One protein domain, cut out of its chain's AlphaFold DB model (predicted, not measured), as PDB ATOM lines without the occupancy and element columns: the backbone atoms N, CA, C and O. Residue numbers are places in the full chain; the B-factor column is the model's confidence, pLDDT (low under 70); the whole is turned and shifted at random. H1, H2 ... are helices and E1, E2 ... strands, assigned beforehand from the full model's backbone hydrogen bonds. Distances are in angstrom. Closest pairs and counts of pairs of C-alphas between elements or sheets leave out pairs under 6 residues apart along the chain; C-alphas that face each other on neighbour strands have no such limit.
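AT A GLANCE: This is residues 7 to 216 of the 402 residues of an uncharacterized protein of Streptomyces dysideae (UniProt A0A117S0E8). The model shows a body of crossed helices with one helical arm: H6 is in the middle, H3 and H4 pack on one side of it, and H9 and H2 pack on the other. H7 runs away from this body as the arm, residues 143 to 153 fold back from its far end to E3, and residues 171 to 177 and 179 to 184 stick out before and at the beginning of H9. The printed part has 210 residues with ten named helices and three named strands, in the order H1 H2 E1 H3 H4 H5 H6 E2 H7 E3 H8 H9 H10; E2 and E3 form a small antiparallel sheet, and the class is mostly helix. The whole is compact, with a radius of gyration of the C-alphas of 18.7 A, and spans 57 by 55 by 35 A.

HOW THE PARTS SIT: Start at H1, residues 7 to 15, which touches residues 191 to 199 of H9, residues 182 to 202, at a shallow tilt of 13 degrees, the same way; the closest C-alphas, of Leu 8 and Cys 191, are 6.6 A apart. H2, residues 23 to 31, touches residues 186 to 194 of H9 at a steep tilt of 54 degrees, opposite ways, with the C-alphas of Ser 30 and Thr 190 closest at 5.9 A. Next comes E1, residues 46 to 49, which pairs with no named strand; its residues 46 to 47 pair parallel with residues 87 to 88. H3, residues 52 to 62, touches residues 110 to 115 of H6, residues 105 to 118, about perpendicular at 87 degrees, closest at the C-alphas of Ala 59 and Leu 111, 5.7 A. H4, residues 72 to 83, touches H6 at a steep tilt of 54 degrees, closest at the C-alphas of Arg 79 and Ile 118, 5.0 A. H5, residues 93 to 100, forms a helical hairpin with H6; they only just touch, with 3 pairs of C-alphas within 8 A, the closest being those of Ile 99 and Arg 108, 6.4 A. H6 and H9 are both hubs, touching five helices each, and they touch each other through residues 198 to 202 of H9, with the C-alphas of Arg 108 and Ile 202 closest at 5.0 A. Look then at E2, residues 122 to 124, and E3, residues 154 to 156, antiparallel at 129 degrees: N 123 and O 155 are 2.8 A apart, N 155 and O 123 2.9 A, both within hydrogen-bond range. H7, residues 127 to 142, touches no helix. H8, residues 157 to 161, only just touches H5, with 3 pairs of C-alphas within 8 A, the closest being those of Ser 93 and Ala 161, 5.0 A. H10, residues 209 to 214, touches no helix. In each of the ten helices every O i to N i+4 pair is within hydrogen-bond range.

IN THESE COORDINATES: Find C-alpha 7 at (-21.240, 49.548, 96.840), where H1 begins. H3 measures 15.2 A from first to last C-alpha, H4 16.7 A and H6 20.2 A. From C-alpha 127 at (2.429, 24.886, 106.180), H7 runs 22.2 A. H9 is the longest helix, 29.9 A. H10 ends at C-alpha 214, (-25.932, 22.453, 96.384).

THE WHOLE: The two C-alphas farthest apart, those of Ala 66 and Gly 144, are 58.6 A from each other. The printed part has no cut. Three links are long: H2 to E1, H7 to E3, and H8 to H9 with 20 residues. The mean pLDDT of the printed part is 92.4, and one residue, Ser 33, is under 70.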
ATOM      1  N   GLN A   7     -20.956  50.960  97.097       84.75
ATOM      2  CA  GLN A   7     -21.240  49.548  96.840       84.75
ATOM      3  C   GLN A   7     -20.707  48.656  97.966       84.75
ATOM      4  O   GLN A   7     -21.402  47.742  98.407       84.75
ATOM      5  N   LEU A   8     -19.509  48.954  98.481       87.88
ATOM      6  CA  LEU A   8     -18.932  48.210  99.599       87.88
ATOM      7  C   LEU A   8     -19.726  48.443 100.890       87.88
ATOM      8  O   LEU A   8     -19.918  47.514 101.666       87.88
ATOM      9  N   ARG A   9     -20.253  49.658 101.099       90.88
ATOM     10  CA  ARG A   9     -21.140  49.957 102.235       90.88
ATOM     11  C   ARG A   9     -22.452  49.174 102.154       90.88
ATOM     12  O   ARG A   9     -22.879  48.625 103.164       90.88
ATOM     13  N   ALA A  10     -23.066  49.103 100.973       89.12
ATOM     14  CA  ALA A  10     -24.278  48.314 100.759       89.12
ATOM     15  C   ALA A  10     -24.025  46.810 100.979       89.12
ATOM     16  O   ALA A  10     -24.803  46.146 101.662       89.12
ATOM     17  N   ALA A  11     -22.902  46.286 100.476       88.62
ATOM     18  CA  ALA A  11     -22.499  44.904 100.725       88.62
ATOM     19  C   ALA A  11     -22.285  44.642 102.225       88.62
ATOM     20  O   ALA A  11     -22.848  43.695 102.764       88.62
ATOM     21  N   ALA A  12     -21.550  45.511 102.923       92.06
ATOM     22  CA  ALA A  12     -21.311  45.385 104.360       92.06
ATOM     23  C   ALA A  12     -22.610  45.346 105.181       92.06
ATOM     24  O   ALA A  12     -22.746  44.522 106.082       92.06
ATOM     25  N   GLN A  13     -23.595  46.175 104.818       91.06
ATOM     26  CA  GLN A  13     -24.930  46.135 105.421       91.06
ATOM     27  C   GLN A  13     -25.633  44.794 105.178       91.06
ATOM     28  O   GLN A  13     -26.211  44.242 106.110       91.06
ATOM     29  N   SER A  14     -25.549  44.252 103.959       87.94
ATOM     30  CA  SER A  14     -26.140  42.953 103.617       87.94
ATOM     31  C   SER A  14     -25.494  41.790 104.377       87.94
ATOM     32  O   SER A  14     -26.196  40.872 104.785       87.94
ATOM     33  N   PHE A  15     -24.174  41.825 104.572       86.62
ATOM     34  CA  PHE A  15     -23.422  40.782 105.283       86.62
ATOM     35  C   PHE A  15     -23.325  41.019 106.798       86.62
ATOM     36  O   PHE A  15     -22.762  40.196 107.519       86.62
ATOM     37  N   GLY A  16     -23.880  42.126 107.297       91.06
ATOM     38  CA  GLY A  16     -24.003  42.402 108.724       91.06
ATOM     39  C   GLY A  16     -22.687  42.723 109.435       91.06
ATOM     40  O   GLY A  16     -22.541  42.336 110.592       91.06
ATOM     41  N   PHE A  17     -21.753  43.423 108.783       94.19
ATOM     42  CA  PHE A  17     -20.513  43.907 109.409       94.19
ATOM     43  C   PHE A  17     -20.331  45.423 109.251       94.19
ATOM     44  O   PHE A  17     -20.871  46.049 108.335       94.19
ATOM     45  N   ASP A  18     -19.550  46.030 110.141       94.88
ATOM     46  CA  ASP A  18     -19.235  47.454 110.104       94.88
ATOM     47  C   ASP A  18     -18.148  47.761 109.064       94.88
ATOM     48  O   ASP A  18     -16.966  47.462 109.247       94.88
ATOM     49  N   VAL A  19     -18.537  48.424 107.973       94.69
ATOM     50  CA  VAL A  19     -17.619  48.833 106.899       94.69
ATOM     51  C   VAL A  19     -16.500  49.767 107.383       94.69
ATOM     52  O   VAL A  19     -15.461  49.859 106.730       94.69
ATOM     53  N   ALA A  20     -16.676  50.453 108.519       94.06
ATOM     54  CA  ALA A  20     -15.658  51.331 109.095       94.06
ATOM     55  C   ALA A  20     -14.403  50.579 109.577       94.06
ATOM     56  O   ALA A  20     -13.375  51.214 109.802       94.06
ATOM     57  N   THR A  21     -14.464  49.248 109.673       94.88
ATOM     58  CA  THR A  21     -13.333  48.374 110.040       94.88
ATOM     59  C   THR A  21     -12.374  48.098 108.880       94.88
ATOM     60  O   THR A  21     -11.220  47.736 109.091       94.88
ATOM     61  N   LEU A  22     -12.820  48.303 107.637       96.00
ATOM     62  CA  LEU A  22     -12.063  47.951 106.435       96.00
ATOM     63  C   LEU A  22     -10.979  48.935 105.948       96.00
ATOM     64  O   LEU A  22     -10.177  48.492 105.127       96.00
ATOM     65  N   PRO A  23     -10.875  50.220 106.359       95.12
ATOM     66  CA  PRO A  23      -9.885  51.134 105.778       95.12
ATOM     67  C   PRO A  23      -8.441  50.624 105.814       95.12
ATOM     68  O   PRO A  23      -7.714  50.810 104.838       95.12
ATOM     69  N   PHE A  24      -8.035  49.974 106.910       95.06
ATOM     70  CA  PHE A  24      -6.694  49.402 107.034       95.06
ATOM     71  C   PHE A  24      -6.495  48.215 106.083       95.06
ATOM     72  O   PHE A  24      -5.561  48.223 105.280       95.06
ATOM     73  N   ALA A  25      -7.421  47.250 106.098       95.75
ATOM     74  CA  ALA A  25      -7.406  46.105 105.190       95.75
ATOM     75  C   ALA A  25      -7.396  46.521 103.710       95.75
ATOM     76  O   ALA A  25      -6.615  45.996 102.923       95.75
ATOM     77  N   LEU A  26      -8.226  47.495 103.325       94.62
ATOM     78  CA  LEU A  26      -8.269  48.024 101.958       94.62
ATOM     79  C   LEU A  26      -6.934  48.659 101.555       94.62
ATOM     80  O   LEU A  26      -6.509  48.470 100.420       94.62
ATOM     81  N   GLY A  27      -6.264  49.358 102.479       92.31
ATOM     82  CA  GLY A  27      -4.910  49.876 102.272       92.31
ATOM     83  C   GLY A  27      -3.927  48.758 101.926       92.31
ATOM     84  O   GLY A  27      -3.381  48.753 100.824       92.31
ATOM     85  N   ILE A  28      -3.803  47.754 102.802       91.06
ATOM     86  CA  ILE A  28      -2.909  46.601 102.592       91.06
ATOM     87  C   ILE A  28      -3.218  45.869 101.277       91.06
ATOM     88  O   ILE A  28      -2.308  45.547 100.515       91.06
ATOM     89  N   ILE A  29      -4.497  45.620 100.979       91.94
ATOM     90  CA  ILE A  29      -4.904  44.911  99.757       91.94
ATOM     91  C   ILE A  29      -4.590  45.729  98.502       91.94
ATOM     92  O   ILE A  29      -4.188  45.148  97.491       91.94
ATOM     93  N   SER A  30      -4.763  47.054  98.552       88.38
ATOM     94  CA  SER A  30      -4.473  47.935  97.416       88.38
ATOM     95  C   SER A  30      -2.976  48.019  97.100       88.38
ATOM     96  O   SER A  30      -2.600  48.122  95.934       88.38
ATOM     97  N   GLU A  31      -2.118  47.898  98.116       84.00
ATOM     98  CA  GLU A  31      -0.656  47.942  97.984       84.00
ATOM     99  C   GLU A  31      -0.053  46.631  97.441       84.00
ATOM    100  O   GLU A  31       1.102  46.603  97.009       84.00
ATOM    101  N   ALA A  32      -0.823  45.537  97.407       77.75
ATOM    102  CA  ALA A  32      -0.381  44.251  96.873       77.75
ATOM    103  C   ALA A  32      -0.291  44.271  95.332       77.75
ATOM    104  O   ALA A  32      -1.192  43.809  94.622       77.75
ATOM    105  N   SER A  33       0.829  44.773  94.806       62.50
ATOM    106  CA  SER A  33       1.136  44.823  93.366       62.50
ATOM    107  C   SER A  33       1.196  43.436  92.704       62.50
ATOM    108  O   SER A  33       0.874  43.298  91.523       62.50
ATOM    109  N   ASP A  34       1.525  42.393  93.475       77.25
ATOM    110  CA  ASP A  34       1.619  40.993  93.040       77.25
ATOM    111  C   ASP A  34       0.666  40.078  93.836       77.25
ATOM    112  O   ASP A  34       1.060  39.030  94.346       77.25
ATOM    113  N   PHE A  35      -0.607  40.481  93.971       81.56
ATOM    114  CA  PHE A  35      -1.617  39.755  94.762       81.56
ATOM    115  C   PHE A  35      -1.576  38.216  94.552       81.56
ATOM    116  O   PHE A  35      -1.497  37.758  93.412       81.56
ATOM    117  N   PRO A  36      -1.687  37.385  95.603       89.88
ATOM    118  CA  PRO A  36      -1.954  37.747  96.996       89.88
ATOM    119  C   PRO A  36      -0.710  38.130  97.800       89.88
ATOM    120  O   PRO A  36      -0.819  38.272  99.008       89.88
ATOM    121  N   LEU A  37       0.465  38.272  97.189       90.50
ATOM    122  CA  LEU A  37       1.709  38.483  97.925       90.50
ATOM    123  C   LEU A  37       1.797  39.907  98.483       90.50
ATOM    124  O   LEU A  37       1.468  40.873  97.791       90.50
ATOM    125  N   LEU A  38       2.288  40.031  99.719       87.94
ATOM    126  CA  LEU A  38       2.659  41.333 100.268       87.94
ATOM    127  C   LEU A  38       3.981  41.796  99.635       87.94
ATOM    128  O   LEU A  38       4.903  40.998  99.454       87.94
ATOM    129  N   GLY A  39       4.079  43.085  99.295       76.56
ATOM    130  CA  GLY A  39       5.319  43.696  98.788       76.56
ATOM    131  C   GLY A  39       6.423  43.729  99.851       76.56
ATOM    132  O   GLY A  39       6.120  43.612 101.030       76.56
ATOM    133  N   SER A  40       7.690  43.915  99.471       73.12
ATOM    134  CA  SER A  40       8.875  43.811 100.360       73.12
ATOM    135  C   SER A  40       8.908  44.769 101.560       73.12
ATOM    136  O   SER A  40       9.685  44.579 102.493       73.12
ATOM    137  N   ASP A  41       8.036  45.775 101.594       74.94
ATOM    138  CA  ASP A  41       7.979  46.787 102.653       74.94
ATOM    139  C   ASP A  41       7.548  46.236 104.026       74.94
ATOM    140  O   ASP A  41       7.402  46.990 104.980       74.94
ATOM    141  N   HIS A  42       7.339  44.926 104.183       81.12
ATOM    142  CA  HIS A  42       7.032  44.311 105.477       81.12
ATOM    143  C   HIS A  42       8.249  43.719 106.207       81.12
ATOM    144  O   HIS A  42       8.118  43.274 107.352       81.12
ATOM    145  N   ASP A  43       9.435  43.703 105.596       82.19
ATOM    146  CA  ASP A  43      10.623  43.087 106.204       82.19
ATOM    147  C   ASP A  43      11.056  43.796 107.494       82.19
ATOM    148  O   ASP A  43      11.362  43.135 108.490       82.19
ATOM    149  N   HIS A  44      10.949  45.128 107.520       86.81
ATOM    150  CA  HIS A  44      11.284  45.974 108.669       86.81
ATOM    151  C   HIS A  44      10.193  46.028 109.754       86.81
ATOM    152  O   HIS A  44      10.410  46.608 110.817       86.81
ATOM    153  N   LYS A  45       9.016  45.436 109.516       93.88
ATOM    154  CA  LYS A  45       7.906  45.440 110.479       93.88
ATOM    155  C   LYS A  45       8.102  44.358 111.530       93.88
ATOM    156  O   LYS A  45       8.536  43.244 111.202       93.88
ATOM    157  N   VAL A  46       7.732  44.654 112.777       97.31
ATOM    158  CA  VAL A  46       7.665  43.634 113.834       97.31
ATOM    159  C   VAL A  46       6.476  42.722 113.552       97.31
ATOM    160  O   VAL A  46       5.337  43.168 113.452       97.31
ATOM    161  N   LYS A  47       6.745  41.433 113.395       97.75
ATOM    162  CA  LYS A  47       5.776  40.395 113.059       97.75
ATOM    163  C   LYS A  47       5.288  39.758 114.356       97.75
ATOM    164  O   LYS A  47       6.080  39.174 115.099       97.75
ATOM    165  N   VAL A  48       3.995  39.905 114.628       98.50
ATOM    166  CA  VAL A  48       3.347  39.441 115.859       98.50
ATOM    167  C   VAL A  48       2.269  38.432 115.497       98.50
ATOM    168  O   VAL A  48       1.276  38.788 114.876       98.50
ATOM    169  N   TYR A  49       2.430  37.176 115.897       98.50
ATOM    170  CA  TYR A  49       1.359  36.192 115.783       98.50
ATOM    171  C   TYR A  49       0.450  36.247 117.012       98.50
ATOM    172  O   TYR A  49       0.941  36.262 118.144       98.50
ATOM    173  N   LEU A  50      -0.864  36.241 116.785       98.25
ATOM    174  CA  LEU A  50      -1.887  36.163 117.825       98.25
ATOM    175  C   LEU A  50      -2.638  34.834 117.726       98.25
ATOM    176  O   LEU A  50      -3.134  34.482 116.653       98.25
ATOM    177  N   ASP A  51      -2.768  34.151 118.859       95.31
ATOM    178  CA  ASP A  51      -3.621  32.974 119.011       95.31
ATOM    179  C   ASP A  51      -5.112  33.386 119.038       95.31
ATOM    180  O   ASP A  51      -5.470  34.532 119.340       95.31
ATOM    181  N   THR A  52      -6.021  32.459 118.739       94.38
ATOM    182  CA  THR A  52      -7.476  32.661 118.727       94.38
ATOM    183  C   THR A  52      -7.994  33.235 120.041       94.38
ATOM    184  O   THR A  52      -8.867  34.109 120.033       94.38
ATOM    185  N   LYS A  53      -7.437  32.824 121.188       94.81
ATOM    186  CA  LYS A  53      -7.810  33.404 122.491       94.81
ATOM    187  C   LYS A  53      -7.528  34.909 122.565       94.81
ATOM    188  O   LYS A  53      -8.290  35.643 123.197       94.81
ATOM    189  N   ASP A  54      -6.451  35.363 121.928       97.69
ATOM    190  CA  ASP A  54      -6.019  36.755 121.951       97.69
ATOM    191  C   ASP A  54      -6.917  37.579 121.027       97.69
ATOM    192  O   ASP A  54      -7.423  38.620 121.441       97.69
ATOM    193  N   TRP A  55      -7.258  37.055 119.843       98.00
ATOM    194  CA  TRP A  55      -8.285  37.647 118.977       98.00
ATOM    195  C   TRP A  55      -9.638  37.788 119.681       98.00
ATOM    196  O   TRP A  55     -10.276  38.839 119.595       98.00
ATOM    197  N   ILE A  56     -10.066  36.772 120.438       96.81
ATOM    198  CA  ILE A  56     -11.298  36.829 121.241       96.81
ATOM    199  C   ILE A  56     -11.206  37.920 122.314       96.81
ATOM    200  O   ILE A  56     -12.170  38.669 122.502       96.81
ATOM    201  N   ALA A  57     -10.078  38.036 123.020       97.50
ATOM    202  CA  ALA A  57      -9.878  39.079 124.025       97.50
ATOM    203  C   ALA A  57      -9.945  40.485 123.402       97.50
ATOM    204  O   ALA A  57     -10.681  41.339 123.903       97.50
ATOM    205  N   LEU A  58      -9.278  40.697 122.264       98.44
ATOM    206  CA  LEU A  58      -9.295  41.967 121.534       98.44
ATOM    207  C   LEU A  58     -10.692  42.302 120.984       98.44
ATOM    208  O   LEU A  58     -11.146  43.435 121.125       98.44
ATOM    209  N   ALA A  59     -11.433  41.324 120.453       97.81
ATOM    210  CA  ALA A  59     -12.816  41.530 120.012       97.81
ATOM    211  C   ALA A  59     -13.738  41.944 121.174       97.81
ATOM    212  O   ALA A  59     -14.607  42.805 121.024       97.81
ATOM    213  N   ARG A  60     -13.555  41.362 122.369       97.56
ATOM    214  CA  ARG A  60     -14.300  41.774 123.574       97.56
ATOM    215  C   ARG A  60     -13.946  43.199 124.000       97.56
ATOM    216  O   ARG A  60     -14.861  43.942 124.358       97.56
ATOM    217  N   ALA A  61     -12.661  43.548 123.938       97.56
ATOM    218  CA  ALA A  61     -12.139  44.868 124.273       97.56
ATOM    219  C   ALA A  61     -12.682  45.957 123.339       97.56
ATOM    220  O   ALA A  61     -13.185  46.976 123.814       97.56
ATOM    221  N   ARG A  62     -12.684  45.691 122.027       96.69
ATOM    222  CA  ARG A  62     -13.295  46.545 120.998       96.69
ATOM    223  C   ARG A  62     -14.769  46.837 121.288       96.69
ATOM    224  O   ARG A  62     -15.222  47.968 121.155       96.69
ATOM    225  N   LEU A  63     -15.516  45.829 121.738       95.75
ATOM    226  CA  LEU A  63     -16.936  45.958 122.091       95.75
ATOM    227  C   LEU A  63     -17.193  46.608 123.459       95.75
ATOM    228  O   LEU A  63     -18.355  46.749 123.843       95.75
ATOM    229  N   GLY A  64     -16.152  46.933 124.229       95.12
ATOM    230  CA  GLY A  64     -16.295  47.471 125.581       95.12
ATOM    231  C   GLY A  64     -17.016  46.520 126.542       95.12
ATOM    232  O   GLY A  64     -17.753  46.971 127.418       95.12
ATOM    233  N   LYS A  65     -16.861  45.197 126.377       93.62
ATOM    234  CA  LYS A  65     -17.505  44.226 127.277       93.62
ATOM    235  C   LYS A  65     -16.913  44.304 128.685       93.62
ATOM    236  O   LYS A  65     -15.701  44.426 128.839       93.62
ATOM    237  N   ALA A  66     -17.751  44.111 129.702       89.94
ATOM    238  CA  ALA A  66     -17.295  44.023 131.089       89.94
ATOM    239  C   ALA A  66     -16.166  42.983 131.255       89.94
ATOM    240  O   ALA A  66     -16.239  41.871 130.703       89.94
ATOM    241  N   GLY A  67     -15.120  43.354 131.996       88.19
ATOM    242  CA  GLY A  67     -13.942  42.519 132.254       88.19
ATOM    243  C   GLY A  67     -12.866  42.556 131.159       88.19
ATOM    244  O   GLY A  67     -11.903  41.793 131.242       88.19
ATOM    245  N   SER A  68     -13.025  43.392 130.125       93.44
ATOM    246  CA  SER A  68     -12.030  43.600 129.053       93.44
ATOM    247  C   SER A  68     -11.299  44.948 129.145       93.44
ATOM    248  O   SER A  68     -10.563  45.327 128.237       93.44
ATOM    249  N   GLU A  69     -11.454  45.670 130.258       94.25
ATOM    250  CA  GLU A  69     -10.911  47.019 130.463       94.25
ATOM    251  C   GLU A  69      -9.382  47.042 130.338       94.25
ATOM    252  O   GLU A  69      -8.814  47.977 129.778       94.25
ATOM    253  N   LYS A  70      -8.721  45.972 130.797       94.62
ATOM    254  CA  LYS A  70      -7.267  45.788 130.689       94.62
ATOM    255  C   LYS A  70      -6.775  45.573 129.250       94.62
ATOM    256  O   LYS A  70      -5.630  45.896 128.958       94.62
ATOM    257  N   ASP A  71      -7.624  45.033 128.373       96.75
ATOM    258  CA  ASP A  71      -7.261  44.651 127.002       96.75
ATOM    259  C   ASP A  71      -7.576  45.781 126.004       96.75
ATOM    260  O   ASP A  71      -7.000  45.836 124.921       96.75
ATOM    261  N   ARG A  72      -8.435  46.739 126.382       96.94
ATOM    262  CA  ARG A  72      -8.782  47.918 125.570       96.94
ATOM    263  C   ARG A  72      -7.583  48.778 125.144       96.94
ATOM    264  O   ARG A  72      -7.495  49.054 123.950       96.94
ATOM    265  N   PRO A  73      -6.665  49.201 126.037       97.38
ATOM    266  CA  PRO A  73      -5.495  49.963 125.598       97.38
ATOM    267  C   PRO A  73      -4.609  49.159 124.638       97.38
ATOM    268  O   PRO A  73      -4.010  49.734 123.741       97.38
ATOM    269  N   ILE A  74      -4.579  47.832 124.786       98.25
ATOM    270  CA  ILE A  74      -3.772  46.936 123.952       98.25
ATOM    271  C   ILE A  74      -4.373  46.823 122.549       98.25
ATOM    272  O   ILE A  74      -3.648  46.901 121.565       98.25
ATOM    273  N   TYR A  75      -5.699  46.691 122.450       98.50
ATOM    274  CA  TYR A  75      -6.418  46.742 121.175       98.50
ATOM    275  C   TYR A  75      -6.139  48.048 120.416       98.50
ATOM    276  O   TYR A  75      -5.789  48.002 119.238       98.50
ATOM    277  N   GLU A  76      -6.241  49.198 121.090       98.19
ATOM    278  CA  GLU A  76      -5.991  50.492 120.444       98.19
ATOM    279  C   GLU A  76      -4.527  50.653 120.015       98.19
ATOM    280  O   GLU A  76      -4.276  51.098 118.897       98.19
ATOM    281  N   ASP A  77      -3.564  50.252 120.854       98.31
ATOM    282  CA  ASP A  77      -2.136  50.320 120.519       98.31
ATOM    283  C   ASP A  77      -1.804  49.430 119.309       98.31
ATOM    284  O   ASP A  77      -1.216  49.909 118.341       98.31
ATOM    285  N   LEU A  78      -2.265  48.172 119.286       98.50
ATOM    286  CA  LEU A  78      -2.060  47.278 118.138       98.50
ATOM    287  C   LEU A  78      -2.670  47.848 116.851       98.50
ATOM    288  O   LEU A  78      -2.014  47.835 115.811       98.50
ATOM    289  N   ARG A  79      -3.892  48.392 116.919       98.12
ATOM    290  CA  ARG A  79      -4.570  49.010 115.769       98.12
ATOM    291  C   ARG A  79      -3.796  50.215 115.231       98.12
ATOM    292  O   ARG A  79      -3.600  50.330 114.023       98.12
ATOM    293  N   VAL A  80      -3.334  51.102 116.115       97.88
ATOM    294  CA  VAL A  80      -2.567  52.300 115.734       97.88
ATOM    295  C   VAL A  80      -1.220  51.918 115.123       97.88
ATOM    296  O   VAL A  80      -0.870  52.427 114.060       97.88
ATOM    297  N   ARG A  81      -0.484  50.992 115.743       97.31
ATOM    298  CA  ARG A  81       0.833  50.550 115.260       97.31
ATOM    299  C   ARG A  81       0.759  49.790 113.942       97.31
ATOM    300  O   ARG A  81       1.628  49.964 113.090       97.31
ATOM    301  N   ALA A  82      -0.276  48.968 113.757       96.81
ATOM    302  CA  ALA A  82      -0.512  48.271 112.496       96.81
ATOM    303  C   ALA A  82      -0.782  49.280 111.372       96.81
ATOM    304  O   ALA A  82      -0.123  49.238 110.334       96.81
ATOM    305  N   ALA A  83      -1.665  50.255 111.619       94.75
ATOM    306  CA  ALA A  83      -1.966  51.328 110.671       94.75
ATOM    307  C   ALA A  83      -0.755  52.227 110.361       94.75
ATOM    308  O   ALA A  83      -0.626  52.708 109.238       94.75
ATOM    309  N   ALA A  84       0.144  52.429 111.329       93.88
ATOM    310  CA  ALA A  84       1.406  53.146 111.143       93.88
ATOM    311  C   ALA A  84       2.480  52.321 110.404       93.88
ATOM    312  O   ALA A  84       3.545  52.844 110.087       93.88
ATOM    313  N   GLY A  85       2.218  51.038 110.131       93.62
ATOM    314  CA  GLY A  85       3.169  50.142 109.483       93.62
ATOM    315  C   GLY A  85       4.325  49.704 110.384       93.62
ATOM    316  O   GLY A  85       5.311  49.200 109.865       93.62
ATOM    317  N   GLU A  86       4.224  49.862 111.705       95.81
ATOM    318  CA  GLU A  86       5.265  49.442 112.656       95.81
ATOM    319  C   GLU A  86       5.225  47.932 112.925       95.81
ATOM    320  O   GLU A  86       6.254  47.300 113.185       95.81
ATOM    321  N   ILE A  87       4.024  47.350 112.853       97.44
ATOM    322  CA  ILE A  87       3.786  45.928 113.091       97.44
ATOM    323  C   ILE A  87       3.019  45.286 111.936       97.44
ATOM    324  O   ILE A  87       2.292  45.951 111.196       97.44
ATOM    325  N   LEU A  88       3.161  43.970 111.813       97.12
ATOM    326  CA  LEU A  88       2.338  43.114 110.968       97.12
ATOM    327  C   LEU A  88       1.810  41.957 111.814       97.12
ATOM    328  O   LEU A  88       2.585  41.299 112.508       97.12
ATOM    329  N   VAL A  89       0.506  41.693 111.734       98.31
ATOM    330  CA  VAL A  89      -0.153  40.652 112.533       98.31
ATOM    331  C   VAL A  89      -0.716  39.567 111.612       98.31
ATOM    332  O   VAL A  89      -1.890  39.634 111.244       98.31
ATOM    333  N   PRO A  90       0.112  38.613 111.146       97.56
ATOM    334  CA  PRO A  90      -0.316  37.624 110.165       97.56
ATOM    335  C   PRO A  90      -1.234  36.546 110.756       97.56
ATOM    336  O   PRO A  90      -1.042  36.080 111.881       97.56
ATOM    337  N   LEU A  91      -2.204  36.108 109.957       97.94
ATOM    338  CA  LEU A  91      -3.086  34.975 110.229       97.94
ATOM    339  C   LEU A  91      -2.462  33.657 109.739       97.94
ATOM    340  O   LEU A  91      -1.530  33.643 108.934       97.94
ATOM    341  N   THR A  92      -3.022  32.532 110.181       96.00
ATOM    342  CA  THR A  92      -2.708  31.183 109.678       96.00
ATOM    343  C   THR A  92      -3.983  30.479 109.222       96.00
ATOM    344  O   THR A  92      -5.089  30.862 109.608       96.00
ATOM    345  N   SER A  93      -3.856  29.408 108.433       92.94
ATOM    346  CA  SER A  93      -5.005  28.574 108.049       92.94
ATOM    347  C   SER A  93      -5.743  27.995 109.263       92.94
ATOM    348  O   SER A  93      -6.969  27.899 109.236       92.94
ATOM    349  N   SER A  94      -5.020  27.654 110.339       91.06
ATOM    350  CA  SER A  94      -5.598  27.131 111.586       91.06
ATOM    351  C   SER A  94      -6.560  28.125 112.234       91.06
ATOM    352  O   SER A  94      -7.648  27.729 112.642       91.06
ATOM    353  N   LEU A  95      -6.234  29.425 112.229       93.56
ATOM    354  CA  LEU A  95      -7.105  30.467 112.782       93.56
ATOM    355  C   LEU A  95      -8.460  30.529 112.057       93.56
ATOM    356  O   LEU A  95      -9.504  30.566 112.705       93.56
ATOM    357  N   TYR A  96      -8.471  30.473 110.719       93.06
ATOM    358  CA  TYR A  96      -9.725  30.416 109.953       93.06
ATOM    359  C   TYR A  96     -10.563  29.188 110.337       93.06
ATOM    360  O   TYR A  96     -11.782  29.283 110.506       93.06
ATOM    361  N   GLN A  97      -9.916  28.033 110.516       89.44
ATOM    362  CA  GLN A  97     -10.596  26.799 110.909       89.44
ATOM    363  C   GLN A  97     -11.157  26.888 112.333       89.44
ATOM    364  O   GLN A  97     -12.282  26.451 112.574       89.44
ATOM    365  N   GLU A  98     -10.440  27.498 113.270       91.06
ATOM    366  CA  GLU A  98     -10.917  27.699 114.639       91.06
ATOM    367  C   GLU A  98     -12.092  28.670 114.717       91.06
ATOM    368  O   GLU A  98     -13.097  28.355 115.357       91.06
ATOM    369  N   ILE A  99     -12.026  29.791 113.995       92.81
ATOM    370  CA  ILE A  99     -13.136  30.747 113.915       92.81
ATOM    371  C   ILE A  99     -14.380  30.078 113.319       92.81
ATOM    372  O   ILE A  99     -15.483  30.279 113.830       92.81
ATOM    373  N   SER A 100     -14.223  29.215 112.309       89.06
ATOM    374  CA  SER A 100     -15.353  28.507 111.688       89.06
ATOM    375  C   SER A 100     -16.127  27.590 112.652       89.06
ATOM    376  O   SER A 100     -17.316  27.346 112.446       89.06
ATOM    377  N   LYS A 101     -15.489  27.120 113.737       88.06
ATOM    378  CA  LYS A 101     -16.127  26.284 114.771       88.06
ATOM    379  C   LYS A 101     -16.989  27.088 115.745       88.06
ATOM    380  O   LYS A 101     -17.794  26.509 116.474       88.06
ATOM    381  N   ILE A 102     -16.830  28.410 115.797       90.75
ATOM    382  CA  ILE A 102     -17.621  29.268 116.681       90.75
ATOM    383  C   ILE A 102     -19.056  29.289 116.161       90.75
ATOM    384  O   ILE A 102     -19.322  29.838 115.099       90.75
ATOM    385  N   GLY A 103     -20.005  28.718 116.907       85.94
ATOM    386  CA  GLY A 103     -21.381  28.546 116.418       85.94
ATOM    387  C   GLY A 103     -22.154  29.851 116.185       85.94
ATOM    388  O   GLY A 103     -23.034  29.906 115.329       85.94
ATOM    389  N   LEU A 104     -21.824  30.920 116.915       91.56
ATOM    390  CA  LEU A 104     -22.569  32.179 116.862       91.56
ATOM    391  C   LEU A 104     -22.015  33.124 115.788       91.56
ATOM    392  O   LEU A 104     -20.939  33.694 115.965       91.56
ATOM    393  N   LEU A 105     -22.816  33.375 114.743       92.75
ATOM    394  CA  LEU A 105     -22.504  34.296 113.637       92.75
ATOM    395  C   LEU A 105     -21.996  35.651 114.141       92.75
ATOM    396  O   LEU A 105     -20.905  36.075 113.788       92.75
ATOM    397  N   ARG A 106     -22.733  36.271 115.073       93.75
ATOM    398  CA  ARG A 106     -22.361  37.562 115.671       93.75
ATOM    399  C   ARG A 106     -20.961  37.548 116.292       93.75
ATOM    400  O   ARG A 106     -20.274  38.558 116.245       93.75
ATOM    401  N   GLN A 107     -20.541  36.443 116.911       95.06
ATOM    402  CA  GLN A 107     -19.196  36.354 117.487       95.06
ATOM    403  C   GLN A 107     -18.124  36.294 116.396       95.06
ATOM    404  O   GLN A 107     -17.111  36.975 116.524       95.06
ATOM    405  N   ARG A 108     -18.372  35.544 115.314       96.06
ATOM    406  CA  ARG A 108     -17.478  35.491 114.150       96.06
ATOM    407  C   ARG A 108     -17.384  36.842 113.437       96.06
ATOM    408  O   ARG A 108     -16.285  37.241 113.082       96.06
ATOM    409  N   THR A 109     -18.483  37.595 113.337       96.94
ATOM    410  CA  THR A 109     -18.475  38.984 112.840       96.94
ATOM    411  C   THR A 109     -17.546  39.879 113.646       96.94
ATOM    412  O   THR A 109     -16.677  40.526 113.075       96.94
ATOM    413  N   HIS A 110     -17.658  39.869 114.977       96.88
ATOM    414  CA  HIS A 110     -16.791  40.691 115.829       96.88
ATOM    415  C   HIS A 110     -15.313  40.317 115.710       96.88
ATOM    416  O   HIS A 110     -14.452  41.188 115.803       96.88
ATOM    417  N   LEU A 111     -15.020  39.029 115.505       97.88
ATOM    418  CA  LEU A 111     -13.665  38.549 115.234       97.88
ATOM    419  C   LEU A 111     -13.163  39.017 113.864       97.88
ATOM    420  O   LEU A 111     -12.046  39.514 113.768       97.88
ATOM    421  N   ALA A 112     -13.988  38.917 112.823       98.12
ATOM    422  CA  ALA A 112     -13.642  39.381 111.485       98.12
ATOM    423  C   ALA A 112     -13.333  40.888 111.466       98.12
ATOM    424  O   ALA A 112     -12.343  41.304 110.872       98.12
ATOM    425  N   GLU A 113     -14.124  41.694 112.178       98.25
ATOM    426  CA  GLU A 113     -13.926  43.143 112.293       98.25
ATOM    427  C   GLU A 113     -12.605  43.510 112.983       98.25
ATOM    428  O   GLU A 113     -11.862  44.346 112.474       98.25
ATOM    429  N   VAL A 114     -12.266  42.870 114.111       98.38
ATOM    430  CA  VAL A 114     -10.983  43.145 114.789       98.38
ATOM    431  C   VAL A 114      -9.784  42.648 113.972       98.38
ATOM    432  O   VAL A 114      -8.737  43.293 113.952       98.38
ATOM    433  N   ILE A 115      -9.937  41.533 113.248       98.62
ATOM    434  CA  ILE A 115      -8.920  41.028 112.319       98.62
ATOM    435  C   ILE A 115      -8.708  42.026 111.174       98.62
ATOM    436  O   ILE A 115      -7.564  42.335 110.841       98.62
ATOM    437  N   ALA A 116      -9.778  42.584 110.606       98.31
ATOM    438  CA  ALA A 116      -9.684  43.591 109.552       98.31
ATOM    439  C   ALA A 116      -8.945  44.858 110.016       98.31
ATOM    440  O   ALA A 116      -8.137  45.404 109.266       98.31
ATOM    441  N   GLU A 117      -9.179  45.295 111.258       98.06
ATOM    442  CA  GLU A 117      -8.578  46.507 111.833       98.06
ATOM    443  C   GLU A 117      -7.094  46.356 112.207       98.06
ATOM    444  O   GLU A 117      -6.376  47.353 112.196       98.06
ATOM    445  N   ILE A 118      -6.638  45.147 112.556       98.44
ATOM    446  CA  ILE A 118      -5.277  44.906 113.079       98.44
ATOM    447  C   ILE A 118      -4.393  44.136 112.096       98.44
ATOM    448  O   ILE A 118      -3.223  44.463 111.921       98.44
ATOM    449  N   SER A 119      -4.922  43.083 111.475       98.12
ATOM    450  CA  SER A 119      -4.173  42.242 110.535       98.12
ATOM    451  C   SER A 119      -4.284  42.754 109.101       98.12
ATOM    452  O   SER A 119      -3.359  42.586 108.307       98.12
ATOM    453  N   GLY A 120      -5.426  43.353 108.748       96.94
ATOM    454  CA  GLY A 120      -5.738  43.686 107.358       96.94
ATOM    455  C   GLY A 120      -5.768  42.454 106.446       96.94
ATOM    456  O   GLY A 120      -5.522  42.565 105.249       96.94
ATOM    457  N   PHE A 121      -6.039  41.281 107.030       97.38
ATOM    458  CA  PHE A 121      -5.993  39.963 106.388       97.38
ATOM    459  C   PHE A 121      -4.612  39.561 105.851       97.38
ATOM    460  O   PHE A 121      -4.525  38.731 104.944       97.38
ATOM    461  N   ALA A 122      -3.535  40.129 106.399       96.50
ATOM    462  CA  ALA A 122      -2.197  39.605 106.176       96.50
ATOM    463  C   ALA A 122      -2.121  38.169 106.705       96.50
ATOM    464  O   ALA A 122      -2.538  37.897 107.826       96.50
ATOM    465  N   THR A 123      -1.573  37.248 105.922       96.50
ATOM    466  CA  THR A 123      -1.654  35.813 106.204       96.50
ATOM    467  C   THR A 123      -0.368  35.114 105.787       96.50
ATOM    468  O   THR A 123       0.246  35.465 104.777       96.50
ATOM    469  N   PHE A 124       0.047  34.115 106.561       96.88
ATOM    470  CA  PHE A 124       1.131  33.223 106.170       96.88
ATOM    471  C   PHE A 124       0.714  32.284 105.034       96.88
ATOM    472  O   PHE A 124      -0.442  31.885 104.947       96.88
ATOM    473  N   THR A 125       1.661  31.873 104.190       95.38
ATOM    474  CA  THR A 125       1.449  30.772 103.238       95.38
ATOM    475  C   THR A 125       1.169  29.459 103.980       95.38
ATOM    476  O   THR A 125       1.459  29.318 105.168       95.38
ATOM    477  N   SER A 126       0.652  28.460 103.264       94.00
ATOM    478  CA  SER A 126       0.404  27.133 103.833       94.00
ATOM    479  C   SER A 126       1.644  26.490 104.457       94.00
ATOM    480  O   SER A 126       2.759  26.594 103.934       94.00
ATOM    481  N   MET A 127       1.416  25.726 105.529       91.94
ATOM    482  CA  MET A 127       2.429  24.886 106.180       91.94
ATOM    483  C   MET A 127       3.128  23.957 105.177       91.94
ATOM    484  O   MET A 127       4.342  23.793 105.217       91.94
ATOM    485  N   LYS A 128       2.379  23.433 104.198       92.69
ATOM    486  CA  LYS A 128       2.924  22.648 103.084       92.69
ATOM    487  C   LYS A 128       4.038  23.394 102.343       92.69
ATOM    488  O   LYS A 128       5.103  22.832 102.112       92.69
ATOM    489  N   ASN A 129       3.802  24.650 101.963       94.75
ATOM    490  CA  ASN A 129       4.787  25.453 101.234       94.75
ATOM    491  C   ASN A 129       6.001  25.786 102.111       94.75
ATOM    492  O   ASN A 129       7.130  25.741 101.621       94.75
ATOM    493  N   VAL A 130       5.771  26.069 103.397       95.69
ATOM    494  CA  VAL A 130       6.829  26.307 104.392       95.69
ATOM    495  C   VAL A 130       7.743  25.090 104.527       95.69
ATOM    496  O   VAL A 130       8.946  25.208 104.307       95.69
ATOM    497  N   VAL A 131       7.182  23.917 104.832       95.44
ATOM    498  CA  VAL A 131       7.941  22.670 105.020       95.44
ATOM    499  C   VAL A 131       8.698  22.305 103.745       95.44
ATOM    500  O   VAL A 131       9.899  22.056 103.800       95.44
ATOM    501  N   CYS A 132       8.040  22.367 102.582       95.56
ATOM    502  CA  CYS A 132       8.672  22.128 101.283       95.56
ATOM    503  C   CYS A 132       9.909  23.000 101.049       95.56
ATOM    504  O   CYS A 132      10.910  22.528 100.510       95.56
ATOM    505  N   HIS A 133       9.831  24.289 101.382       96.94
ATOM    506  CA  HIS A 133      10.949  25.212 101.204       96.94
ATOM    507  C   HIS A 133      12.076  24.926 102.196       96.94
ATOM    508  O   HIS A 133      13.233  24.821 101.794       96.94
ATOM    509  N   GLN A 134      11.734  24.730 103.468       97.25
ATOM    510  CA  GLN A 134      12.706  24.440 104.518       97.25
ATOM    511  C   GLN A 134      13.442  23.118 104.263       97.25
ATOM    512  O   GLN A 134      14.657  23.066 104.409       97.25
ATOM    513  N   MET A 135      12.749  22.075 103.793       97.25
ATOM    514  CA  MET A 135      13.376  20.806 103.405       97.25
ATOM    515  C   MET A 135      14.348  20.969 102.236       97.25
ATOM    516  O   MET A 135      15.448  20.422 102.280       97.25
ATOM    517  N   ARG A 136      13.978  21.751 101.212       97.50
ATOM    518  CA  ARG A 136      14.885  22.093 100.105       97.50
ATOM    519  C   ARG A 136      16.131  22.814 100.603       97.50
ATOM    520  O   ARG A 136      17.237  22.469 100.200       97.50
ATOM    521  N   ALA A 137      15.970  23.784 101.501       97.31
ATOM    522  CA  ALA A 137      17.095  24.502 102.093       97.31
ATOM    523  C   ALA A 137      18.001  23.581 102.931       97.31
ATOM    524  O   ALA A 137      19.221  23.623 102.774       97.31
ATOM    525  N   ALA A 138      17.417  22.706 103.755       97.00
ATOM    526  CA  ALA A 138      18.150  21.746 104.576       97.00
ATOM    527  C   ALA A 138      18.947  20.745 103.722       97.00
ATOM    528  O   ALA A 138      20.137  20.532 103.959       97.00
ATOM    529  N   LEU A 139      18.324  20.165 102.689       96.69
ATOM    530  CA  LEU A 139      19.001  19.253 101.761       96.69
ATOM    531  C   LEU A 139      20.090  19.968 100.956       96.69
ATOM    532  O   LEU A 139      21.202  19.451 100.870       96.69
ATOM    533  N   ALA A 140      19.812  21.168 100.434       96.62
ATOM    534  CA  ALA A 140      20.801  21.968  99.714       96.62
ATOM    535  C   ALA A 140      22.046  22.217 100.575       96.62
ATOM    536  O   ALA A 140      23.159  21.907 100.156       96.62
ATOM    537  N   SER A 141      21.850  22.687 101.811       95.94
ATOM    538  CA  SER A 141      22.943  22.950 102.749       95.94
ATOM    539  C   SER A 141      23.765  21.692 103.041       95.94
ATOM    540  O   SER A 141      24.993  21.743 103.042       95.94
ATOM    541  N   ARG A 142      23.109  20.546 103.261       94.56
ATOM    542  CA  ARG A 142      23.774  19.272 103.583       94.56
ATOM    543  C   ARG A 142      24.549  18.677 102.413       94.56
ATOM    544  O   ARG A 142      25.543  17.996 102.638       94.56
ATOM    545  N   GLN A 143      24.110  18.947 101.188       92.12
ATOM    546  CA  GLN A 143      24.781  18.512  99.964       92.12
ATOM    547  C   GLN A 143      25.804  19.537  99.443       92.12
ATOM    548  O   GLN A 143      26.421  19.314  98.405       92.12
ATOM    549  N   GLY A 144      25.986  20.673 100.132       93.19
ATOM    550  CA  GLY A 144      26.865  21.750  99.665       93.19
ATOM    551  C   GLY A 144      26.381  22.410  98.367       93.19
ATOM    552  O   GLY A 144      27.189  22.914  97.589       93.19
ATOM    553  N   LEU A 145      25.073  22.381  98.117       94.81
ATOM    554  CA  LEU A 145      24.425  22.949  96.938       94.81
ATOM    555  C   LEU A 145      23.876  24.358  97.228       94.81
ATOM    556  O   LEU A 145      23.642  24.709  98.388       94.81
ATOM    557  N   PRO A 146      23.639  25.182  96.189       95.69
ATOM    558  CA  PRO A 146      23.038  26.500  96.361       95.69
ATOM    559  C   PRO A 146      21.683  26.431  97.072       95.69
ATOM    560  O   PRO A 146      20.829  25.608  96.734       95.69
ATOM    561  N   LEU A 147      21.473  27.330  98.038       95.94
ATOM    562  CA  LEU A 147      20.196  27.443  98.740       95.94
ATOM    563  C   LEU A 147      19.078  27.875  97.773       95.94
ATOM    564  O   LEU A 147      19.325  28.685  96.871       95.94
ATOM    565  N   PRO A 148      17.838  27.383  97.961       95.56
ATOM    566  CA  PRO A 148      16.700  27.845  97.178       95.56
ATOM    567  C   PRO A 148      16.446  29.336  97.420       95.56
ATOM    568  O   PRO A 148      16.748  29.872  98.490       95.56
ATOM    569  N   ALA A 149      15.826  30.003  96.443       93.94
ATOM    570  CA  ALA A 149      15.387  31.384  96.612       93.94
ATOM    571  C   ALA A 149      14.491  31.531  97.863       93.94
ATOM    572  O   ALA A 149      13.746  30.596  98.188       93.94
ATOM    573  N   PRO A 150      14.533  32.674  98.574       91.56
ATOM    574  CA  PRO A 150      13.704  32.892  99.754       91.56
ATOM    575  C   PRO A 150      12.213  32.674  99.473       91.56
ATOM    576  O   PRO A 150      11.675  33.156  98.473       91.56
ATOM    577  N   LEU A 151      11.534  31.957 100.371       91.81
ATOM    578  CA  LEU A 151      10.089  31.774 100.297       91.81
ATOM    579  C   LEU A 151       9.388  33.097 100.598       91.81
ATOM    580  O   LEU A 151       9.622  33.709 101.639       91.81
ATOM    581  N   LYS A 152       8.456  33.496  99.730       91.75
ATOM    582  CA  LYS A 152       7.502  34.559 100.053       91.75
ATOM    583  C   LYS A 152       6.469  34.001 101.033       91.75
ATOM    584  O   LYS A 152       5.507  33.353 100.628       91.75
ATOM    585  N   THR A 153       6.708  34.194 102.326       93.31
ATOM    586  CA  THR A 153       5.889  33.596 103.393       93.31
ATOM    587  C   THR A 153       4.616  34.368 103.686       93.31
ATOM    588  O   THR A 153       3.718  33.800 104.295       93.31
ATOM    589  N   LEU A 154       4.526  35.628 103.258       94.31
ATOM    590  CA  LEU A 154       3.440  36.537 103.602       94.31
ATOM    591  C   LEU A 154       2.650  36.975 102.370       94.31
ATOM    592  O   LEU A 154       3.195  37.336 101.324       94.31
ATOM    593  N   GLY A 155       1.338  36.968 102.536       94.56
ATOM    594  CA  GLY A 155       0.370  37.337 101.523       94.56
ATOM    595  C   GLY A 155      -0.942  37.742 102.171       94.56
ATOM    596  O   GLY A 155      -0.965  38.163 103.327       94.56
ATOM    597  N   ILE A 156      -2.029  37.629 101.422       94.62
ATOM    598  CA  ILE A 156      -3.345  38.091 101.838       94.62
ATOM    599  C   ILE A 156      -4.339  36.945 101.772       94.62
ATOM    600  O   ILE A 156      -4.517  36.309 100.729       94.62
ATOM    601  N   GLY A 157      -5.036  36.763 102.886       95.00
ATOM    602  CA  GLY A 157      -6.300  36.056 102.916       95.00
ATOM    603  C   GLY A 157      -6.232  34.534 102.960       95.00
ATOM    604  O   GLY A 157      -5.167  33.908 102.950       95.00
ATOM    605  N   VAL A 158      -7.415  33.926 103.027       94.25
ATOM    606  CA  VAL A 158      -7.584  32.493 103.288       94.25
ATOM    607  C   VAL A 158      -7.041  31.613 102.165       94.25
ATOM    608  O   VAL A 158      -6.500  30.540 102.435       94.25
ATOM    609  N   SER A 159      -7.155  32.052 100.908       92.56
ATOM    610  CA  SER A 159      -6.635  31.309  99.756       92.56
ATOM    611  C   SER A 159      -5.124  31.141  99.870       92.56
ATOM    612  O   SER A 159      -4.622  30.019  99.787       92.56
ATOM    613  N   PHE A 160      -4.411  32.224 100.188       95.06
ATOM    614  CA  PHE A 160      -2.967  32.185 100.386       95.06
ATOM    615  C   PHE A 160      -2.571  31.301 101.579       95.06
ATOM    616  O   PHE A 160      -1.625  30.517 101.472       95.06
ATOM    617  N   ALA A 161      -3.362  31.324 102.661       95.19
ATOM    618  CA  ALA A 161      -3.207  30.424 103.812       95.19
ATOM    619  C   ALA A 161      -3.220  28.936 103.431       95.19
ATOM    620  O   ALA A 161      -2.576  28.114 104.078       95.19
ATOM    621  N   HIS A 162      -3.941  28.582 102.366       92.12
ATOM    622  CA  HIS A 162      -4.029  27.218 101.843       92.12
ATOM    623  C   HIS A 162      -3.102  26.977 100.639       92.12
ATOM    624  O   HIS A 162      -3.148  25.914 100.024       92.12
ATOM    625  N   GLY A 163      -2.210  27.926 100.333       91.44
ATOM    626  CA  GLY A 163      -1.240  27.836  99.242       91.44
ATOM    627  C   GLY A 163      -1.825  28.138  97.860       91.44
ATOM    628  O   GLY A 163      -1.165  27.878  96.858       91.44
ATOM    629  N   ASP A 164      -3.043  28.677  97.797       89.62
ATOM    630  CA  ASP A 164      -3.685  29.102  96.560       89.62
ATOM    631  C   ASP A 164      -3.362  30.573  96.271       89.62
ATOM    632  O   ASP A 164      -3.773  31.481  96.994       89.62
ATOM    633  N   THR A 165      -2.614  30.804  95.192       85.88
ATOM    634  CA  THR A 165      -2.183  32.137  94.755       85.88
ATOM    635  C   THR A 165      -3.083  32.744  93.677       85.88
ATOM    636  O   THR A 165      -2.751  33.784  93.101       85.88
ATOM    637  N   ARG A 166      -4.222  32.111  93.365       83.19
ATOM    638  CA  ARG A 166      -5.160  32.633  92.365       83.19
ATOM    639  C   ARG A 166      -5.744  33.974  92.805       83.19
ATOM    640  O   ARG A 166      -5.949  34.252  93.984       83.19
ATOM    641  N   ARG A 167      -6.040  34.818  91.815       79.25
ATOM    642  CA  ARG A 167      -6.574  36.170  92.016       79.25
ATOM    643  C   ARG A 167      -8.062  36.201  91.705       79.25
ATOM    644  O   ARG A 167      -8.501  35.589  90.733       79.25
ATOM    645  N   LEU A 168      -8.813  37.000  92.459       81.69
ATOM    646  CA  LEU A 168     -10.153  37.404  92.043       81.69
ATOM    647  C   LEU A 168     -10.036  38.210  90.742       81.69
ATOM    648  O   LEU A 168      -9.343  39.230  90.703       81.69
ATOM    649  N   THR A 169     -10.697  37.733  89.688       80.75
ATOM    650  CA  THR A 169     -10.786  38.410  88.389       80.75
ATOM    651  C   THR A 169     -12.221  38.827  88.130       80.75
ATOM    652  O   THR A 169     -13.127  38.004  88.263       80.75
ATOM    653  N   ILE A 170     -12.424  40.066  87.698       83.69
ATOM    654  CA  ILE A 170     -13.716  40.502  87.164       83.69
ATOM    655  C   ILE A 170     -13.843  39.914  85.758       83.69
ATOM    656  O   ILE A 170     -12.854  39.831  85.027       83.69
ATOM    657  N   ARG A 171     -15.047  39.482  85.383       85.25
ATOM    658  CA  ARG A 171     -15.385  39.033  84.028       85.25
ATOM    659  C   ARG A 171     -16.791  39.504  83.687       85.25
ATOM    660  O   ARG A 171     -17.638  39.570  84.576       85.25
ATOM    661  N   ARG A 172     -17.047  39.803  82.413       83.69
ATOM    662  CA  ARG A 172     -18.420  39.994  81.936       83.69
ATOM    663  C   ARG A 172     -19.121  38.643  81.828       83.69
ATOM    664  O   ARG A 172     -18.496  37.637  81.494       83.69
ATOM    665  N   THR A 173     -20.421  38.626  82.097       85.62
ATOM    666  CA  THR A 173     -21.264  37.423  82.001       85.62
ATOM    667  C   THR A 173     -21.429  36.933  80.564       85.62
ATOM    668  O   THR A 173     -21.563  35.735  80.344       85.62
ATOM    669  N   ASP A 174     -21.362  37.842  79.591       89.38
ATOM    670  CA  ASP A 174     -21.382  37.553  78.150       89.38
ATOM    671  C   ASP A 174     -20.018  37.091  77.592       89.38
ATOM    672  O   ASP A 174     -19.901  36.818  76.399       89.38
ATOM    673  N   GLY A 175     -18.983  37.002  78.438       84.81
ATOM    674  CA  GLY A 175     -17.635  36.580  78.054       84.81
ATOM    675  C   GLY A 175     -16.817  37.625  77.287       84.81
ATOM    676  O   GLY A 175     -15.676  37.339  76.931       84.81
ATOM    677  N   GLN A 176     -17.353  38.826  77.045       87.31
ATOM    678  CA  GLN A 176     -16.621  39.892  76.360       87.31
ATOM    679  C   GLN A 176     -15.561  40.547  77.259       87.31
ATOM    680  O   GLN A 176     -15.558  40.398  78.487       87.31
ATOM    681  N   ALA A 177     -14.664  41.317  76.635       83.56
ATOM    682  CA  ALA A 177     -13.701  42.143  77.352       83.56
ATOM    683  C   ALA A 177     -14.417  43.186  78.224       83.56
ATOM    684  O   ALA A 177     -15.445  43.752  77.844       83.56
ATOM    685  N   ILE A 178     -13.870  43.426  79.413       85.38
ATOM    686  CA  ILE A 178     -14.379  44.454  80.318       85.38
ATOM    687  C   ILE A 178     -14.089  45.825  79.712       85.38
ATOM    688  O   ILE A 178     -12.946  46.114  79.375       85.38
ATOM    689  N   ASP A 179     -15.121  46.658  79.638       87.75
ATOM    690  CA  ASP A 179     -15.048  48.031  79.136       87.75
ATOM    691  C   ASP A 179     -15.237  49.027  80.292       87.75
ATOM    692  O   ASP A 179     -16.227  49.748  80.378       87.75
ATOM    693  N   ILE A 180     -14.330  48.965  81.274       88.38
ATOM    694  CA  ILE A 180     -14.236  49.925  82.384       88.38
ATOM    695  C   ILE A 180     -12.764  50.265  82.633       88.38
ATOM    696  O   ILE A 180     -11.878  49.502  82.245       88.38
ATOM    697  N   SER A 181     -12.495  51.397  83.289       90.44
ATOM    698  CA  SER A 181     -11.116  51.855  83.487       90.44
ATOM    699  C   SER A 181     -10.298  50.891  84.370       90.44
ATOM    700  O   SER A 181     -10.858  50.263  85.280       90.44
ATOM    701  N   PRO A 182      -8.973  50.774  84.153       88.44
ATOM    702  CA  PRO A 182      -8.093  49.966  85.001       88.44
ATOM    703  C   PRO A 182      -8.172  50.333  86.488       88.44
ATOM    704  O   PRO A 182      -8.115  49.454  87.346       88.44
ATOM    705  N   GLU A 183      -8.354  51.617  86.800       88.19
ATOM    706  CA  GLU A 183      -8.500  52.124  88.167       88.19
ATOM    707  C   GLU A 183      -9.774  51.578  88.817       88.19
ATOM    708  O   GLU A 183      -9.729  51.113  89.955       88.19
ATOM    709  N   LEU A 184     -10.891  51.553  88.081       87.50
ATOM    710  CA  LEU A 184     -12.142  50.982  88.577       87.50
ATOM    711  C   LEU A 184     -12.044  49.456  88.731       87.50
ATOM    712  O   LEU A 184     -12.554  48.903  89.704       87.50
ATOM    713  N   VAL A 185     -11.349  48.754  87.826       88.50
ATOM    714  CA  VAL A 185     -11.052  47.317  87.998       88.50
ATOM    715  C   VAL A 185     -10.244  47.084  89.277       88.50
ATOM    716  O   VAL A 185     -10.559  46.177  90.053       88.50
ATOM    717  N   HIS A 186      -9.213  47.893  89.521       87.06
ATOM    718  CA  HIS A 186      -8.386  47.799  90.721       87.06
ATOM    719  C   HIS A 186      -9.194  48.081  91.999       87.06
ATOM    720  O   HIS A 186      -9.118  47.308  92.955       87.06
ATOM    721  N   GLU A 187     -10.030  49.120  92.006       87.94
ATOM    722  CA  GLU A 187     -10.913  49.453  93.131       87.94
ATOM    723  C   GLU A 187     -11.907  48.318  93.432       87.94
ATOM    724  O   GLU A 187     -12.005  47.857  94.573       87.94
ATOM    725  N   LEU A 188     -12.603  47.813  92.406       88.56
ATOM    726  CA  LEU A 188     -13.588  46.738  92.546       88.56
ATOM    727  C   LEU A 188     -12.949  45.420  92.992       88.56
ATOM    728  O   LEU A 188     -13.496  44.738  93.858       88.56
ATOM    729  N   THR A 189     -11.788  45.053  92.439       89.62
ATOM    730  CA  THR A 189     -11.075  43.837  92.864       89.62
ATOM    731  C   THR A 189     -10.549  43.958  94.291       89.62
ATOM    732  O   THR A 189     -10.656  42.993  95.045       89.62
ATOM    733  N   THR A 190     -10.052  45.130  94.697       91.00
ATOM    734  CA  THR A 190      -9.621  45.410  96.078       91.00
ATOM    735  C   THR A 190     -10.784  45.267  97.058       91.00
ATOM    736  O   THR A 190     -10.684  44.518  98.032       91.00
ATOM    737  N   CYS A 191     -11.925  45.896  96.763       91.62
ATOM    738  CA  CYS A 191     -13.131  45.777  97.584       91.62
ATOM    739  C   CYS A 191     -13.661  44.338  97.621       91.62
ATOM    740  O   CYS A 191     -14.013  43.840  98.688       91.62
ATOM    741  N   GLY A 192     -13.689  43.653  96.474       91.44
ATOM    742  CA  GLY A 192     -14.140  42.266  96.369       91.44
ATOM    743  C   GLY A 192     -13.271  41.298  97.173       91.44
ATOM    744  O   GLY A 192     -13.804  40.395  97.815       91.44
ATOM    745  N   ARG A 193     -11.949  41.506  97.204       92.25
ATOM    746  CA  ARG A 193     -11.013  40.723  98.030       92.25
ATOM    747  C   ARG A 193     -11.261  40.940  99.521       92.25
ATOM    748  O   ARG A 193     -11.434  39.964 100.239       92.25
ATOM    749  N   ALA A 194     -11.363  42.194  99.969       94.06
ATOM    750  CA  ALA A 194     -11.661  42.507 101.370       94.06
ATOM    751  C   ALA A 194     -13.004  41.907 101.817       94.06
ATOM    752  O   ALA A 194     -13.104  41.311 102.887       94.06
ATOM    753  N   LEU A 195     -14.029  42.020 100.966       93.88
ATOM    754  CA  LEU A 195     -15.342  41.438 101.218       93.88
ATOM    755  C   LEU A 195     -15.279  39.909 101.310       93.88
ATOM    756  O   LEU A 195     -15.880  39.326 102.205       93.88
ATOM    757  N   THR A 196     -14.530  39.271 100.411       92.25
ATOM    758  CA  THR A 196     -14.347  37.815 100.402       92.25
ATOM    759  C   THR A 196     -13.721  37.332 101.711       92.25
ATOM    760  O   THR A 196     -14.214  36.374 102.301       92.25
ATOM    761  N   GLU A 197     -12.701  38.025 102.222       95.25
ATOM    762  CA  GLU A 197     -12.083  37.677 103.510       95.25
ATOM    763  C   GLU A 197     -13.043  37.836 104.690       95.25
ATOM    764  O   GLU A 197     -13.139  36.940 105.532       95.25
ATOM    765  N   MET A 198     -13.827  38.921 104.714       96.38
ATOM    766  CA  MET A 198     -14.893  39.083 105.706       96.38
ATOM    767  C   MET A 198     -15.890  37.924 105.642       96.38
ATOM    768  O   MET A 198     -16.214  37.342 106.673       96.38
ATOM    769  N   MET A 199     -16.336  37.536 104.446       92.81
ATOM    770  CA  MET A 199     -17.271  36.422 104.265       92.81
ATOM    771  C   MET A 199     -16.688  35.084 104.736       92.81
ATOM    772  O   MET A 199     -17.399  34.304 105.365       92.81
ATOM    773  N   PHE A 200     -15.404  34.813 104.484       93.06
ATOM    774  CA  PHE A 200     -14.763  33.581 104.951       93.06
ATOM    775  C   PHE A 200     -14.628  33.518 106.476       93.06
ATOM    776  O   PHE A 200     -14.842  32.454 107.055       93.06
ATOM    777  N   LEU A 201     -14.314  34.637 107.134       95.88
ATOM    778  CA  LEU A 201     -14.220  34.703 108.597       95.88
ATOM    779  C   LEU A 201     -15.599  34.658 109.267       95.88
ATOM    780  O   LEU A 201     -15.782  33.969 110.271       95.88
ATOM    781  N   ILE A 202     -16.583  35.368 108.709       95.31
ATOM    782  CA  ILE A 202     -17.962  35.395 109.213       95.31
ATOM    783  C   ILE A 202     -18.652  34.049 108.975       95.31
ATOM    784  O   ILE A 202     -19.421  33.595 109.825       95.31
ATOM    785  N   GLY A 203     -18.366  33.382 107.857       91.88
ATOM    786  CA  GLY A 203     -19.023  32.147 107.443       91.88
ATOM    787  C   GLY A 203     -20.508  32.335 107.096       91.88
ATOM    788  O   GLY A 203     -21.066  33.416 107.278       91.88
ATOM    789  N   PRO A 204     -21.173  31.276 106.609       91.69
ATOM    790  CA  PRO A 204     -22.546  31.380 106.134       91.69
ATOM    791  C   PRO A 204     -23.572  31.500 107.264       91.69
ATOM    792  O   PRO A 204     -23.366  30.990 108.376       91.69
ATOM    793  N   THR A 205     -24.715  32.114 106.958       88.94
ATOM    794  CA  THR A 205     -25.914  32.047 107.802       88.94
ATOM    795  C   THR A 205     -26.620  30.692 107.640       88.94
ATOM    796  O   THR A 205     -26.418  30.004 106.634       88.94
ATOM    797  N   PRO A 206     -27.460  30.264 108.603       87.81
ATOM    798  CA  PRO A 206     -28.226  29.022 108.482       87.81
ATOM    799  C   PRO A 206     -29.058  28.923 107.195       87.81
ATOM    800  O   PRO A 206     -29.191  27.837 106.631       87.81
ATOM    801  N   GLU A 207     -29.577  30.050 106.713       90.25
ATOM    802  CA  GLU A 207     -30.417  30.154 105.518       90.25
ATOM    803  C   GLU A 207     -29.616  29.978 104.218       90.25
ATOM    804  O   GLU A 207     -30.152  29.477 103.230       90.25
ATOM    805  N   GLU A 208     -28.328  30.330 104.212       90.56
ATOM    806  CA  GLU A 208     -27.434  30.188 103.052       90.56
ATOM    807  C   GLU A 208     -26.910  28.750 102.885       90.56
ATOM    808  O   GLU A 208     -26.577  28.320 101.775       90.56
ATOM    809  N   ILE A 209     -26.851  27.974 103.977       90.88
ATOM    810  CA  ILE A 209     -26.267  26.621 103.993       90.88
ATOM    811  C   ILE A 209     -26.877  25.688 102.933       90.88
ATOM    812  O   ILE A 209     -26.095  25.012 102.257       90.88
ATOM    813  N   PRO A 210     -28.210  25.597 102.737       93.62
ATOM    814  CA  PRO A 210     -28.788  24.716 101.722       93.62
ATOM    815  C   PRO A 210     -28.285  25.016 100.304       93.62
ATOM    816  O   PRO A 210     -27.891  24.098  99.581       93.62
ATOM    817  N   GLN A 211     -28.230  26.295  99.922       93.25
ATOM    818  CA  GLN A 211     -27.754  26.712  98.602       93.25
ATOM    819  C   GLN A 211     -26.258  26.431  98.437       93.25
ATOM    820  O   GLN A 211     -25.832  25.873  97.425       93.25
ATOM    821  N   LEU A 212     -25.456  26.742  99.456       91.62
ATOM    822  CA  LEU A 212     -24.024  26.446  99.446       91.62
ATOM    823  C   LEU A 212     -23.760  24.938  99.369       91.62
ATOM    824  O   LEU A 212     -22.847  24.501  98.667       91.62
ATOM    825  N   ARG A 213     -24.580  24.115 100.034       93.25
ATOM    826  CA  ARG A 213     -24.489  22.653  99.940       93.25
ATOM    827  C   ARG A 213     -24.791  22.154  98.527       93.25
ATOM    828  O   ARG A 213     -24.114  21.220  98.089       93.25
ATOM    829  N   ALA A 214     -25.722  22.767  97.799       93.56
ATOM    830  CA  ALA A 214     -25.932  22.453  96.384       93.56
ATOM    831  C   ALA A 214     -24.689  22.787  95.532       93.56
ATOM    832  O   ALA A 214     -24.355  22.039  94.618       93.56
ATOM    833  N   GLY A 215     -23.954  23.843  95.895       88.38
ATOM    834  CA  GLY A 215     -22.682  24.243  95.277       88.38
ATOM    835  C   GLY A 215     -21.428  23.506  95.773       88.38
ATOM    836  O   GLY A 215     -20.323  23.877  95.390       88.38
ATOM    837  N   GLY A 216     -21.564  22.480  96.624       90.38
ATOM    838  CA  GLY A 216     -20.438  21.657  97.090       90.38
ATOM    839  C   GLY A 216     -19.808  22.063  98.430       90.38
ATOM    840  O   GLY A 216     -18.816  21.462  98.832       90.38
TER     841      GLY A 216